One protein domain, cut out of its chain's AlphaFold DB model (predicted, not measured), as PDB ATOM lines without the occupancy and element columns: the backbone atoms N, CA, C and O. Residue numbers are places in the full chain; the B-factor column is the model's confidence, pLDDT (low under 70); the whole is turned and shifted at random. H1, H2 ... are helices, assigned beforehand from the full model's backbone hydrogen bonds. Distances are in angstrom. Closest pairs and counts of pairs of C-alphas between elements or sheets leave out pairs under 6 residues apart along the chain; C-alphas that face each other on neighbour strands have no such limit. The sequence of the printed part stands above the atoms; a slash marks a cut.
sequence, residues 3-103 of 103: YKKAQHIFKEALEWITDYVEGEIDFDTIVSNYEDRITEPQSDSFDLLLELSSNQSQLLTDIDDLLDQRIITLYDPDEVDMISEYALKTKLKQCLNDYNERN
ATOM      1  N   TYR A   3     -62.053 -18.281 -79.953       69.81
ATOM      2  CA  TYR A   3     -61.343 -19.494 -80.391       69.81
ATOM      3  C   TYR A   3     -60.312 -19.287 -81.522       69.81
ATOM      4  O   TYR A   3     -59.193 -19.786 -81.457       69.81
ATOM      5  N   LYS A   4     -60.640 -18.509 -82.569       80.00
ATOM      6  CA  LYS A   4     -59.690 -18.253 -83.676       80.00
ATOM      7  C   LYS A   4     -58.481 -17.434 -83.226       80.00
ATOM      8  O   LYS A   4     -57.406 -17.594 -83.790       80.00
ATOM      9  N   LYS A   5     -58.677 -16.554 -82.240       84.00
ATOM     10  CA  LYS A   5     -57.609 -15.752 -81.641       84.00
ATOM     11  C   LYS A   5     -56.705 -16.646 -80.789       84.00
ATOM     12  O   LYS A   5     -55.500 -16.608 -80.988       84.00
ATOM     13  N   ALA A   6     -57.285 -17.498 -79.939       85.69
ATOM     14  CA  ALA A   6     -56.537 -18.449 -79.112       85.69
ATOM     15  C   ALA A   6     -55.668 -19.396 -79.955       85.69
ATOM     16  O   ALA A   6     -54.479 -19.536 -79.700       85.69
ATOM     17  N   GLN A   7     -56.222 -19.961 -81.033       89.00
ATOM     18  CA  GLN A   7     -55.461 -20.827 -81.943       89.00
ATOM     19  C   GLN A   7     -54.335 -20.095 -82.683       89.00
ATOM     20  O   GLN A   7     -53.333 -20.715 -83.029       89.00
ATOM     21  N   HIS A   8     -54.498 -18.802 -82.973       89.50
ATOM     22  CA  HIS A   8     -53.442 -18.023 -83.613       89.50
ATOM     23  C   HIS A   8     -52.289 -17.761 -82.645       89.50
ATOM     24  O   HIS A   8     -51.153 -18.048 -82.997       89.50
ATOM     25  N   ILE A   9     -52.607 -17.322 -81.424       88.81
ATOM     26  CA  ILE A   9     -51.627 -17.094 -80.354       88.81
ATOM     27  C   ILE A   9     -50.870 -18.386 -80.031       88.81
ATOM     28  O   ILE A   9     -49.651 -18.382 -79.949       88.81
ATOM     29  N   PHE A  10     -51.580 -19.512 -79.917       91.44
ATOM     30  CA  PHE A  10     -50.949 -20.806 -79.669       91.44
ATOM     31  C   PHE A  10     -49.935 -21.176 -80.757       91.44
ATOM     32  O   PHE A  10     -48.830 -21.598 -80.445       91.44
ATOM     33  N   LYS A  11     -50.282 -20.998 -82.038       92.00
ATOM     34  CA  LYS A  11     -49.350 -21.272 -83.143       92.00
ATOM     35  C   LYS A  11     -48.130 -20.361 -83.112       92.00
ATOM     36  O   LYS A  11     -47.027 -20.854 -83.288       92.00
ATOM     37  N   GLU A  12     -48.347 -19.076 -82.859       91.88
ATOM     38  CA  GLU A  12     -47.282 -18.077 -82.750       91.88
ATOM     39  C   GLU A  12     -46.291 -18.456 -81.632       91.88
ATOM     40  O   GLU A  12     -45.084 -18.486 -81.851       91.88
ATOM     41  N   ALA A  13     -46.805 -18.880 -80.472       92.06
ATOM     42  CA  ALA A  13     -45.984 -19.366 -79.366       92.06
ATOM     43  C   ALA A  13     -45.151 -20.604 -79.739       92.06
ATOM     44  O   ALA A  13     -43.983 -20.699 -79.366       92.06
ATOM     45  N   LEU A  14     -45.726 -21.555 -80.485       94.19
ATOM     46  CA  LEU A  14     -44.988 -22.738 -80.937       94.19
ATOM     47  C   LEU A  14     -43.909 -22.407 -81.968       94.19
ATOM     48  O   LEU A  14     -42.853 -23.039 -81.946       94.19
ATOM     49  N   GLU A  15     -44.169 -21.448 -82.855       94.56
ATOM     50  CA  GLU A  15     -43.183 -20.967 -83.825       94.56
ATOM     51  C   GLU A  15     -41.968 -20.397 -83.088       94.56
ATOM     52  O   GLU A  15     -40.868 -20.905 -83.277       94.56
ATOM     53  N   TRP A  16     -42.155 -19.490 -82.124       94.81
ATOM     54  CA  TRP A  16     -41.021 -18.946 -81.368       94.81
ATOM     55  C   TRP A  16     -40.237 -20.009 -80.593       94.81
ATOM     56  O   TRP A  16     -39.009 -19.959 -80.536       94.81
ATOM     57  N   ILE A  17     -40.920 -20.985 -79.986       95.38
ATOM     58  CA  ILE A  17     -40.236 -22.066 -79.264       95.38
ATOM     59  C   ILE A  17     -39.444 -22.951 -80.226       95.38
ATOM     60  O   ILE A  17     -38.342 -23.384 -79.887       95.38
ATOM     61  N   THR A  18     -39.971 -23.191 -81.425       95.12
ATOM     62  CA  THR A  18     -39.263 -23.929 -82.476       95.12
ATOM     63  C   THR A  18     -38.027 -23.157 -82.925       95.12
ATOM     64  O   THR A  18     -36.926 -23.700 -82.844       95.12
ATOM     65  N   ASP A  19     -38.182 -21.878 -83.266       95.75
ATOM     66  CA  ASP A  19     -37.096 -20.988 -83.682       95.75
ATOM     67  C   ASP A  19     -35.992 -20.926 -82.613       95.75
ATOM     68  O   ASP A  19     -34.800 -21.013 -82.913       95.75
ATOM     69  N   TYR A  20     -36.364 -20.848 -81.332       96.06
ATOM     70  CA  TYR A  20     -35.408 -20.844 -80.226       96.06
ATOM     71  C   TYR A  20     -34.663 -22.182 -80.096       96.06
ATOM     72  O   TYR A  20     -33.438 -22.209 -79.929       96.06
ATOM     73  N   VAL A  21     -35.376 -23.310 -80.183       94.94
ATOM     74  CA  VAL A  21     -34.778 -24.656 -80.135       94.94
ATOM     75  C   VAL A  21     -33.831 -24.885 -81.317       94.94
ATOM     76  O   VAL A  21     -32.785 -25.519 -81.138       94.94
ATOM     77  N   GLU A  22     -34.163 -24.361 -82.495       94.31
ATOM     78  CA  GLU A  22     -33.342 -24.428 -83.711       94.31
ATOM     79  C   GLU A  22     -32.193 -23.405 -83.720       94.31
ATOM     80  O   GLU A  22     -31.239 -23.549 -84.486       94.31
ATOM     81  N   GLY A  23     -32.211 -22.444 -82.792       92.56
ATOM     82  CA  GLY A  23     -31.175 -21.424 -82.635       92.56
ATOM     83  C   GLY A  23     -31.312 -20.251 -83.603       92.56
ATOM     84  O   GLY A  23     -30.332 -19.543 -83.829       92.56
ATOM     85  N   GLU A  24     -32.500 -20.053 -84.173       95.50
ATOM     86  CA  GLU A  24     -32.830 -18.910 -85.026       95.50
ATOM     87  C   GLU A  24     -33.064 -17.628 -84.214       95.50
ATOM     88  O   GLU A  24     -32.755 -16.535 -84.692       95.50
ATOM     89  N   ILE A  25     -33.538 -17.760 -82.968       94.12
ATOM     90  CA  ILE A  25     -33.696 -16.655 -82.010       94.12
ATOM     91  C   ILE A  25     -33.007 -16.961 -80.673       94.12
ATOM     92  O   ILE A  25     -32.753 -18.122 -80.333       94.12
ATOM     93  N   ASP A  26     -32.681 -15.912 -79.915       94.56
ATOM     94  CA  ASP A  26     -32.055 -16.021 -78.593       94.56
ATOM     95  C   ASP A  26     -33.078 -16.146 -77.450       94.56
ATOM     96  O   ASP A  26     -34.290 -16.028 -77.645       94.56
ATOM     97  N   PHE A  27     -32.570 -16.440 -76.248       93.25
ATOM     98  CA  PHE A  27     -33.397 -16.649 -75.057       93.25
ATOM     99  C   PHE A  27     -34.160 -15.382 -74.635       93.25
ATOM    100  O   PHE A  27     -35.335 -15.460 -74.283       93.25
ATOM    101  N   ASP A  28     -33.527 -14.214 -74.711       92.88
ATOM    102  CA  ASP A  28     -34.154 -12.951 -74.307       92.88
ATOM    103  C   ASP A  28     -35.338 -12.603 -75.229       92.88
ATOM    104  O   ASP A  28     -36.377 -12.119 -74.770       92.88
ATOM    105  N   THR A  29     -35.215 -12.912 -76.525       93.56
ATOM    106  CA  THR A  29     -36.274 -12.722 -77.524       93.56
ATOM    107  C   THR A  29     -37.482 -13.614 -77.248       93.56
ATOM    108  O   THR A  29     -38.612 -13.129 -77.294       93.56
ATOM    109  N   ILE A  30     -37.278 -14.905 -76.949       92.69
ATOM    110  CA  ILE A  30     -38.403 -15.805 -76.648       92.69
ATOM    111  C   ILE A  30     -39.114 -15.398 -75.358       92.69
ATOM    112  O   ILE A  30     -40.338 -15.350 -75.368       92.69
ATOM    113  N   VAL A  31     -38.383 -15.064 -74.289       91.12
ATOM    114  CA  VAL A  31     -38.986 -14.630 -73.015       91.12
ATOM    115  C   VAL A  31     -39.835 -13.382 -73.225       91.12
ATOM    116  O   VAL A  31     -41.006 -13.389 -72.862       91.12
ATOM    117  N   SER A  32     -39.290 -12.369 -73.906       89.75
ATOM    118  CA  SER A  32     -40.027 -11.132 -74.196       89.75
ATOM    119  C   SER A  32     -41.314 -11.415 -74.979       89.75
ATOM    120  O   SER A  32     -42.389 -10.942 -74.620       89.75
ATOM    121  N   ASN A  33     -41.233 -12.243 -76.027       88.75
ATOM    122  CA  ASN A  33     -42.404 -12.606 -76.822       88.75
ATOM    123  C   ASN A  33     -43.440 -13.394 -76.005       88.75
ATOM    124  O   ASN A  33     -44.639 -13.175 -76.172       88.75
ATOM    125  N   TYR A  34     -43.000 -14.319 -75.147       86.44
ATOM    126  CA  TYR A  34     -43.892 -15.135 -74.322       86.44
ATOM    127  C   TYR A  34     -44.602 -14.283 -73.265       86.44
ATOM    128  O   TYR A  34     -45.825 -14.372 -73.137       86.44
ATOM    129  N   GLU A  35     -43.871 -13.399 -72.585       81.94
ATOM    130  CA  GLU A  35     -44.428 -12.484 -71.588       81.94
ATOM    131  C   GLU A  35     -45.476 -11.546 -72.215       81.94
ATOM    132  O   GLU A  35     -46.644 -11.541 -71.814       81.94
ATOM    133  N   ASP A  36     -45.111 -10.849 -73.294       80.69
ATOM    134  CA  ASP A  36     -45.973  -9.860 -73.957       80.69
ATOM    135  C   ASP A  36     -47.260 -10.471 -74.546       80.69
ATOM    136  O   ASP A  36     -48.275  -9.784 -74.733       80.69
ATOM    137  N   ARG A  37     -47.236 -11.758 -74.930       76.31
ATOM    138  CA  ARG A  37     -48.324 -12.384 -75.706       76.31
ATOM    139  C   ARG A  37     -49.099 -13.481 -75.010       76.31
ATOM    140  O   ARG A  37     -50.243 -13.713 -75.417       76.31
ATOM    141  N   ILE A  38     -48.532 -14.128 -74.002       73.44
ATOM    142  CA  ILE A  38     -49.162 -15.256 -73.312       73.44
ATOM    143  C   ILE A  38     -49.586 -14.860 -71.898       73.44
ATOM    144  O   ILE A  38     -50.731 -15.137 -71.518       73.44
ATOM    145  N   THR A  39     -48.725 -14.162 -71.153       65.81
ATOM    146  CA  THR A  39     -48.984 -13.825 -69.745       65.81
ATOM    147  C   THR A  39     -49.599 -12.432 -69.569       65.81
ATOM    148  O   THR A  39     -50.566 -12.290 -68.821       65.81
ATOM    149  N   GLU A  40     -49.147 -11.413 -70.305       59.75
ATOM    150  CA  GLU A  40     -49.612 -10.025 -70.136       59.75
ATOM    151  C   GLU A  40     -51.041  -9.720 -70.668       59.75
ATOM    152  O   GLU A  40     -51.780  -8.973 -70.019       59.75
ATOM    153  N   PRO A  41     -51.534 -10.296 -71.789       55.75
ATOM    154  CA  PRO A  41     -52.862  -9.968 -72.324       55.75
ATOM    155  C   PRO A  41     -54.052 -10.652 -71.621       55.75
ATOM    156  O   PRO A  41     -55.171 -10.614 -72.154       55.75
ATOM    157  N   GLN A  42     -53.844 -11.271 -70.454       60.81
ATOM    158  CA  GLN A  42     -54.884 -11.877 -69.612       60.81
ATOM    159  C   GLN A  42     -55.808 -10.779 -69.045       60.81
ATOM    160  O   GLN A  42     -55.640 -10.273 -67.939       60.81
ATOM    161  N   SER A  43     -56.781 -10.353 -69.848       59.56
ATOM    162  CA  SER A  43     -57.835  -9.416 -69.438       59.56
ATOM    163  C   SER A  43     -59.039 -10.170 -68.876       59.56
ATOM    164  O   SER A  43     -59.295 -11.296 -69.299       59.56
ATOM    165  N   ASP A  44     -59.876  -9.504 -68.073       56.19
ATOM    166  CA  ASP A  44     -61.135 -10.046 -67.513       56.19
ATOM    167  C   ASP A  44     -62.095 -10.698 -68.541       56.19
ATOM    168  O   ASP A  44     -63.078 -11.336 -68.167       56.19
ATOM    169  N   SER A  45     -61.862 -10.512 -69.845       56.94
ATOM    170  CA  SER A  45     -62.731 -10.960 -70.941       56.94
ATOM    171  C   SER A  45     -62.135 -12.038 -71.853       56.94
ATOM    172  O   SER A  45     -62.827 -12.505 -72.760       56.94
ATOM    173  N   PHE A  46     -60.865 -12.417 -71.666       68.88
ATOM    174  CA  PHE A  46     -60.196 -13.416 -72.500       68.88
ATOM    175  C   PHE A  46     -59.100 -14.127 -71.709       68.88
ATOM    176  O   PHE A  46     -58.019 -13.574 -71.516       68.88
ATOM    177  N   ASP A  47     -59.395 -15.361 -71.317       79.44
ATOM    178  CA  ASP A  47     -58.433 -16.292 -70.740       79.44
ATOM    179  C   ASP A  47     -57.991 -17.261 -71.842       79.44
ATOM    180  O   ASP A  47     -58.786 -18.045 -72.370       79.44
ATOM    181  N   LEU A  48     -56.721 -17.164 -72.234       79.50
ATOM    182  CA  LEU A  48     -56.161 -17.978 -73.309       79.50
ATOM    183  C   LEU A  48     -56.221 -19.476 -72.981       79.50
ATOM    184  O   LEU A  48     -56.529 -20.276 -73.864       79.50
ATOM    185  N   LEU A  49     -55.953 -19.856 -71.730       82.56
ATOM    186  CA  LEU A  49     -55.871 -21.257 -71.318       82.56
ATOM    187  C   LEU A  49     -57.251 -21.918 -71.299       82.56
ATOM    188  O   LEU A  49     -57.351 -23.111 -71.591       82.56
ATOM    189  N   LEU A  50     -58.311 -21.154 -71.013       84.25
ATOM    190  CA  LEU A  50     -59.697 -21.635 -71.073       84.25
ATOM    191  C   LEU A  50     -60.234 -21.790 -72.504       84.25
ATOM    192  O   LEU A  50     -61.159 -22.569 -72.734       84.25
ATOM    193  N   GLU A  51     -59.673 -21.061 -73.469       86.88
ATOM    194  CA  GLU A  51     -60.097 -21.098 -74.878       86.88
ATOM    195  C   GLU A  51     -59.365 -22.172 -75.708       86.88
ATOM    196  O   GLU A  51     -59.737 -22.449 -76.857       86.88
ATOM    197  N   LEU A  52     -58.316 -22.772 -75.145       87.12
ATOM    198  CA  LEU A  52     -57.501 -23.817 -75.758       87.12
ATOM    199  C   LEU A  52     -57.954 -25.224 -75.340       87.12
ATOM    200  O   LEU A  52     -58.688 -25.418 -74.371       87.12
ATOM    201  N   SER A  53     -57.543 -26.237 -76.109       90.44
ATOM    202  CA  SER A  53     -57.753 -27.625 -75.687       90.44
ATOM    203  C   SER A  53     -56.861 -27.959 -74.490       90.44
ATOM    204  O   SER A  53     -55.787 -27.384 -74.337       90.44
ATOM    205  N   SER A  54     -57.245 -28.953 -73.686       89.75
ATOM    206  CA  SER A  54     -56.451 -29.362 -72.515       89.75
ATOM    207  C   SER A  54     -54.992 -29.692 -72.854       89.75
ATOM    208  O   SER A  54     -54.112 -29.396 -72.056       89.75
ATOM    209  N   ASN A  55     -54.727 -30.275 -74.029       91.75
ATOM    210  CA  ASN A  55     -53.365 -30.567 -74.485       91.75
ATOM    211  C   ASN A  55     -52.591 -29.290 -74.842       91.75
ATOM    212  O   ASN A  55     -51.398 -29.208 -74.578       91.75
ATOM    213  N   GLN A  56     -53.258 -28.313 -75.462       92.31
ATOM    214  CA  GLN A  56     -52.649 -27.039 -75.846       92.31
ATOM    215  C   GLN A  56     -52.333 -26.189 -74.617       92.31
ATOM    216  O   GLN A  56     -51.228 -25.669 -74.512       92.31
ATOM    217  N   SER A  57     -53.274 -26.093 -73.675       90.75
ATOM    218  CA  SER A  57     -53.074 -25.365 -72.421       90.75
ATOM    219  C   SER A  57     -51.950 -25.992 -71.598       90.75
ATOM    220  O   SER A  57     -51.070 -25.268 -71.153       90.75
ATOM    221  N   GLN A  58     -51.922 -27.327 -71.478       91.44
ATOM    222  CA  GLN A  58     -50.839 -28.021 -70.777       91.44
ATOM    223  C   GLN A  58     -49.478 -27.752 -71.422       91.44
ATOM    224  O   GLN A  58     -48.523 -27.475 -70.710       91.44
ATOM    225  N   LEU A  59     -49.389 -27.790 -72.756       93.75
ATOM    226  CA  LEU A  59     -48.132 -27.511 -73.445       93.75
ATOM    227  C   LEU A  59     -47.635 -26.084 -73.176       93.75
ATOM    228  O   LEU A  59     -46.442 -25.903 -72.960       93.75
ATOM    229  N   LEU A  60     -48.522 -25.082 -73.195       91.94
ATOM    230  CA  LEU A  60     -48.124 -23.707 -72.883       91.94
ATOM    231  C   LEU A  60     -47.636 -23.580 -71.437       91.94
ATOM    232  O   LEU A  60     -46.604 -22.964 -71.218       91.94
ATOM    233  N   THR A  61     -48.316 -24.209 -70.473       90.75
ATOM    234  CA  THR A  61     -47.865 -24.231 -69.071       90.75
ATOM    235  C   THR A  61     -46.504 -24.911 -68.918       90.75
ATOM    236  O   THR A  61     -45.626 -24.363 -68.267       90.75
ATOM    237  N   ASP A  62     -46.291 -26.060 -69.565       93.19
ATOM    238  CA  ASP A  62     -45.006 -26.768 -69.503       93.19
ATOM    239  C   ASP A  62     -43.858 -25.921 -70.088       93.19
ATOM    240  O   ASP A  62     -42.722 -25.993 -69.621       93.19
ATOM    241  N   ILE A  63     -44.139 -25.140 -71.135       93.94
ATOM    242  CA  ILE A  63     -43.170 -24.222 -71.740       93.94
ATOM    243  C   ILE A  63     -42.878 -23.050 -70.797       93.94
ATOM    244  O   ILE A  63     -41.707 -22.748 -70.582       93.94
ATOM    245  N   ASP A  64     -43.915 -22.423 -70.243       91.19
ATOM    246  CA  ASP A  64     -43.819 -21.293 -69.311       91.19
ATOM    247  C   ASP A  64     -42.950 -21.659 -68.096       91.19
ATOM    248  O   ASP A  64     -41.926 -21.024 -67.849       91.19
ATOM    249  N   ASP A  65     -43.240 -22.799 -67.458       91.00
ATOM    250  CA  ASP A  65     -42.475 -23.326 -66.321       91.00
ATOM    251  C   ASP A  65     -40.979 -23.512 -66.651       91.00
ATOM    252  O   ASP A  65     -40.097 -23.300 -65.812       91.00
ATOM    253  N   LEU A  66     -40.662 -23.941 -67.878       93.94
ATOM    254  CA  LEU A  66     -39.283 -24.146 -68.324       93.94
ATOM    255  C   LEU A  66     -38.551 -22.827 -68.594       93.94
ATOM    256  O   LEU A  66     -37.350 -22.732 -68.308       93.94
ATOM    257  N   LEU A  67     -39.241 -21.835 -69.162       92.81
ATOM    258  CA  LEU A  67     -38.691 -20.497 -69.362       92.81
ATOM    259  C   LEU A  67     -38.424 -19.832 -68.006       92.81
ATOM    260  O   LEU A  67     -37.305 -19.368 -67.785       92.81
ATOM    261  N   ASP A  68     -39.367 -19.914 -67.068       90.06
ATOM    262  CA  ASP A  68     -39.232 -19.394 -65.704       90.06
ATOM    263  C   ASP A  68     -38.062 -20.024 -64.947       90.06
ATOM    264  O   ASP A  68     -37.228 -19.316 -64.380       90.06
ATOM    265  N   GLN A  69     -37.912 -21.353 -65.000       90.94
ATOM    266  CA  GLN A  69     -36.747 -22.031 -64.414       90.94
ATOM    267  C   GLN A  69     -35.428 -21.485 -64.971       90.94
ATOM    268  O   GLN A  69     -34.441 -21.327 -64.243       90.94
ATOM    269  N   ARG A  70     -35.385 -21.187 -66.275       91.19
ATOM    270  CA  ARG A  70     -34.185 -20.633 -66.904       91.19
ATOM    271  C   ARG A  70     -33.944 -19.188 -66.491       91.19
ATOM    272  O   ARG A  70     -32.787 -18.849 -66.243       91.19
ATOM    273  N   ILE A  71     -34.992 -18.375 -66.384       90.25
ATOM    274  CA  ILE A  71     -34.926 -17.013 -65.848       90.25
ATOM    275  C   ILE A  71     -34.342 -17.054 -64.433       90.25
ATOM    276  O   ILE A  71     -33.318 -16.420 -64.181       90.25
ATOM    277  N   ILE A  72     -34.905 -17.875 -63.542       88.75
ATOM    278  CA  ILE A  72     -34.419 -18.048 -62.164       88.75
ATOM    279  C   ILE A  72     -32.944 -18.455 -62.158       88.75
ATOM    280  O   ILE A  72     -32.142 -17.815 -61.491       88.75
ATOM    281  N   THR A  73     -32.549 -19.427 -62.986       87.62
ATOM    282  CA  THR A  73     -31.145 -19.868 -63.101       87.62
ATOM    283  C   THR A  73     -30.185 -18.735 -63.491       87.62
ATOM    284  O   THR A  73     -29.012 -18.757 -63.116       87.62
ATOM    285  N   LEU A  74     -30.638 -17.769 -64.297       87.19
ATOM    286  CA  LEU A  74     -29.824 -16.619 -64.705       87.19
ATOM    287  C   LEU A  74     -29.711 -15.562 -63.597       87.19
ATOM    288  O   LEU A  74     -28.669 -14.913 -63.498       87.19
ATOM    289  N   TYR A  75     -30.758 -15.389 -62.785       85.19
ATOM    290  CA  TYR A  75     -30.797 -14.407 -61.697       85.19
ATOM    291  C   TYR A  75     -30.184 -14.920 -60.388       85.19
ATOM    292  O   TYR A  75     -29.521 -14.147 -59.695       85.19
ATOM    293  N   ASP A  76     -30.372 -16.199 -60.069       83.25
ATOM    294  CA  ASP A  76     -29.840 -16.864 -58.882       83.25
ATOM    295  C   ASP A  76     -29.208 -18.224 -59.252       83.25
ATOM    296  O   ASP A  76     -29.862 -19.272 -59.231       83.25
ATOM    297  N   PRO A  77     -27.914 -18.233 -59.618       74.12
ATOM    298  CA  PRO A  77     -27.206 -19.451 -59.999       74.12
ATOM    299  C   PRO A  77     -26.873 -20.370 -58.809       74.12
ATOM    300  O   PRO A  77     -26.265 -21.416 -59.025       74.12
ATOM    301  N   ASP A  78     -27.223 -20.002 -57.571       77.38
ATOM    302  CA  ASP A  78     -27.027 -20.848 -56.387       77.38
ATOM    303  C   ASP A  78     -28.298 -21.648 -56.016       77.38
ATOM    304  O   ASP A  78     -28.274 -22.452 -55.077       77.38
ATOM    305  N   GLU A  79     -29.399 -21.481 -56.761       75.38
ATOM    306  CA  GLU A  79     -30.627 -22.254 -56.564       75.38
ATOM    307  C   GLU A  79     -30.497 -23.740 -56.953       75.38
ATOM    308  O   GLU A  79     -29.657 -24.164 -57.746       75.38
ATOM    309  N   VAL A  80     -31.364 -24.570 -56.365       66.31
ATOM    310  CA  VAL A  80     -31.331 -26.035 -56.519       66.31
ATOM    311  C   VAL A  80     -31.858 -26.487 -57.889       66.31
ATOM    312  O   VAL A  80     -31.391 -27.500 -58.410       66.31
ATOM    313  N   ASP A  81     -32.770 -25.724 -58.497       67.62
ATOM    314  CA  ASP A  81     -33.442 -26.059 -59.763       67.62
ATOM    315  C   ASP A  81     -32.827 -25.339 -60.975       67.62
ATOM    316  O   ASP A  81     -33.507 -24.775 -61.831       67.62
ATOM    317  N   MET A  82     -31.497 -25.395 -61.082       79.56
ATOM    318  CA  MET A  82     -30.793 -24.837 -62.233       79.56
ATOM    319  C   MET A  82     -31.072 -25.609 -63.526       79.56
ATOM    320  O   MET A  82     -30.864 -26.825 -63.620       79.56
ATOM    321  N   ILE A  83     -31.393 -24.875 -64.591       90.00
ATOM    322  CA  ILE A  83     -31.464 -25.402 -65.951       90.00
ATOM    323  C   ILE A  83     -30.487 -24.670 -66.877       90.00
ATOM    324  O   ILE A  83     -30.527 -23.453 -67.076       90.00
ATOM    325  N   SER A  84     -29.564 -25.429 -67.473       90.81
ATOM    326  CA  SER A  84     -28.689 -24.907 -68.530       90.81
ATOM    327  C   SER A  84     -29.476 -24.666 -69.820       90.81
ATOM    328  O   SER A  84     -30.469 -25.342 -70.076       90.81
ATOM    329  N   GLU A  85     -29.002 -23.766 -70.682       91.44
ATOM    330  CA  GLU A  85     -29.658 -23.490 -71.970       91.44
ATOM    331  C   GLU A  85     -29.802 -24.753 -72.840       91.44
ATOM    332  O   GLU A  85     -30.851 -25.007 -73.427       91.44
ATOM    333  N   TYR A  86     -28.770 -25.599 -72.867       92.62
ATOM    334  CA  TYR A  86     -28.810 -26.875 -73.581       92.62
ATOM    335  C   TYR A  86     -29.891 -27.818 -73.028       92.62
ATOM    336  O   TYR A  86     -30.638 -28.439 -73.791       92.62
ATOM    337  N   ALA A  87     -29.995 -27.916 -71.699       94.06
ATOM    338  CA  ALA A  87     -31.024 -28.721 -71.051       94.06
ATOM    339  C   ALA A  87     -32.428 -28.155 -71.314       94.06
ATOM    340  O   ALA A  87     -33.334 -28.931 -71.611       94.06
ATOM    341  N   LEU A  88     -32.590 -26.828 -71.288       95.12
ATOM    342  CA  LEU A  88     -33.834 -26.145 -71.640       95.12
ATOM    343  C   LEU A  88     -34.275 -26.503 -73.063       95.12
ATOM    344  O   LEU A  88     -35.363 -27.040 -73.241       95.12
ATOM    345  N   LYS A  89     -33.412 -26.293 -74.066       95.75
ATOM    346  CA  LYS A  89     -33.721 -26.616 -75.472       95.75
ATOM    347  C   LYS A  89     -34.083 -28.089 -75.658       95.75
ATOM    348  O   LYS A  89     -35.004 -28.416 -76.401       95.75
ATOM    349  N   THR A  90     -33.401 -28.981 -74.942       95.94
ATOM    350  CA  THR A  90     -33.700 -30.421 -74.968       95.94
ATOM    351  C   THR A  90     -35.085 -30.726 -74.395       95.94
ATOM    352  O   THR A  90     -35.842 -31.478 -75.007       95.94
ATOM    353  N   LYS A  91     -35.437 -30.135 -73.245       95.94
ATOM    354  CA  LYS A  91     -36.752 -30.322 -72.619       95.94
ATOM    355  C   LYS A  91     -37.879 -29.712 -73.456       95.94
ATOM    356  O   LYS A  91     -38.861 -30.400 -73.698       95.94
ATOM    357  N   LEU A  92     -37.703 -28.499 -73.982       95.69
ATOM    358  CA  LEU A  92     -38.678 -27.858 -74.875       95.69
ATOM    359  C   LEU A  92     -38.943 -28.713 -76.118       95.69
ATOM    360  O   LEU A  92     -40.093 -28.960 -76.476       95.69
ATOM    361  N   LYS A  93     -37.885 -29.253 -76.734       95.44
ATOM    362  CA  LYS A  93     -38.023 -30.184 -77.860       95.44
ATOM    363  C   LYS A  93     -38.805 -31.444 -77.481       95.44
ATOM    364  O   LYS A  93     -39.593 -31.930 -78.289       95.44
ATOM    365  N   GLN A  94     -38.607 -31.970 -76.271       94.75
ATOM    366  CA  GLN A  94     -39.384 -33.105 -75.776       94.75
ATOM    367  C   GLN A  94     -40.864 -32.740 -75.598       94.75
ATOM    368  O   GLN A  94     -41.710 -33.488 -76.074       94.75
ATOM    369  N   CYS A  95     -41.181 -31.583 -75.007       93.38
ATOM    370  CA  CYS A  95     -42.560 -31.102 -74.863       93.38
ATOM    371  C   CYS A  95     -43.273 -30.991 -76.221       93.38
ATOM    372  O   CYS A  95     -44.406 -31.452 -76.369       93.38
ATOM    373  N   LEU A  96     -42.593 -30.445 -77.239       92.69
ATOM    374  CA  LEU A  96     -43.128 -30.360 -78.602       92.69
ATOM    375  C   LEU A  96     -43.398 -31.747 -79.209       92.69
ATOM    376  O   LEU A  96     -44.450 -31.964 -79.812       92.69
ATOM    377  N   ASN A  97     -42.473 -32.695 -79.041       92.81
ATOM    378  CA  ASN A  97     -42.647 -34.063 -79.536       92.81
ATOM    379  C   ASN A  97     -43.813 -34.773 -78.837       92.81
ATOM    380  O   ASN A  97     -44.672 -35.334 -79.513       92.81
ATOM    381  N   ASP A  98     -43.884 -34.691 -77.509       91.25
ATOM    382  CA  ASP A  98     -44.951 -35.296 -76.709       91.25
ATOM    383  C   ASP A  98     -46.328 -34.755 -77.107       91.25
ATOM    384  O   ASP A  98     -47.302 -35.507 -77.175       91.25
ATOM    385  N   TYR A  99     -46.428 -33.454 -77.390       91.25
ATOM    386  CA  TYR A  99     -47.665 -32.858 -77.886       91.25
ATOM    387  C   TYR A  99     -48.044 -33.393 -79.272       91.25
ATOM    388  O   TYR A  99     -49.210 -33.727 -79.492       91.25
ATOM    389  N   ASN A 100     -47.079 -33.519 -80.186       88.31
ATOM    390  CA  ASN A 100     -47.311 -34.047 -81.533       88.31
ATOM    391  C   ASN A 100     -47.683 -35.540 -81.540       88.31
ATOM    392  O   ASN A 100     -48.387 -35.981 -82.435       88.31
ATOM    393  N   GLU A 101     -47.236 -36.331 -80.563       86.00
ATOM    394  CA  GLU A 101     -47.635 -37.743 -80.444       86.00
ATOM    395  C   GLU A 101     -49.060 -37.916 -79.891       86.00
ATOM    396  O   GLU A 101     -49.697 -38.951 -80.105       86.00
ATOM    397  N   ARG A 102     -49.570 -36.913 -79.168       79.44
ATOM    398  CA  ARG A 102     -50.888 -36.936 -78.512       79.44
ATOM    399  C   ARG A 102     -52.020 -36.355 -79.369       79.44
ATOM    400  O   ARG A 102     -53.174 -36.461 -78.948       79.44
ATOM    401  N   ASN A 103     -51.719 -35.735 -80.513       73.88
ATOM    402  CA  ASN A 103     -52.687 -35.049 -81.385       73.88
ATOM    403  C   ASN A 103     -52.514 -35.459 -82.850       73.88
ATOM    404  O   ASN A 103     -53.554 -35.567 -83.538       73.88
TER     405      ASN A 103
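AT A GLANCE: This is residues 3 to 103 of the 103 residues of an uncharacterized protein of Erysipelothrix sp. HDW6B (UniProt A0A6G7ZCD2). Two helical hairpins, H1 with H2 and H4 with H5, pack slantwise one over the other, with short H3 near the start of H1 and residues 40 to 45 sticking out. The printed part has 101 residues with five named helices, H1 to H5, and is all helix. It is compact, with radius of gyration of the C-alphas 13.7 A and spans of 40 by 32 by 25 A.

HOW THE PARTS SIT: Start at H1, residues 3 to 22, the hub; it touches H2, residues 27 to 39, closest at C-alphas 16 and 30, 6.2 A. H1 only just touches H3, residues 48 to 51, with 3 pairs of C-alphas within 8 A, closest 6 and 48. H4, residues 54 to 75, touches H5, residues 85 to 102, opposite ways at a shallow tilt of 4 degrees, closest at C-alphas 63 and 92, 6.6 A. Residues 17 to 21 of H1 touch H5 at a steep tilt of 44 degrees, closest at C-alphas 21 and 89, 5.2 A. Every O i to N i+4 pair is within hydrogen-bond range in H1, H2, H4 and H5; H3 is too short for one.

IN THESE COORDINATES: Find C-alpha 3 at (-61.343, -19.494, -80.391); H1 runs 28.6 A. H4 runs 31.6 A, and H5 ends at (-50.888, -36.936, -78.512).

THE WHOLE: The printed part has no cut and no long link; pLDDT is under 70 at residues 3, 39 to 46 and 80 to 81.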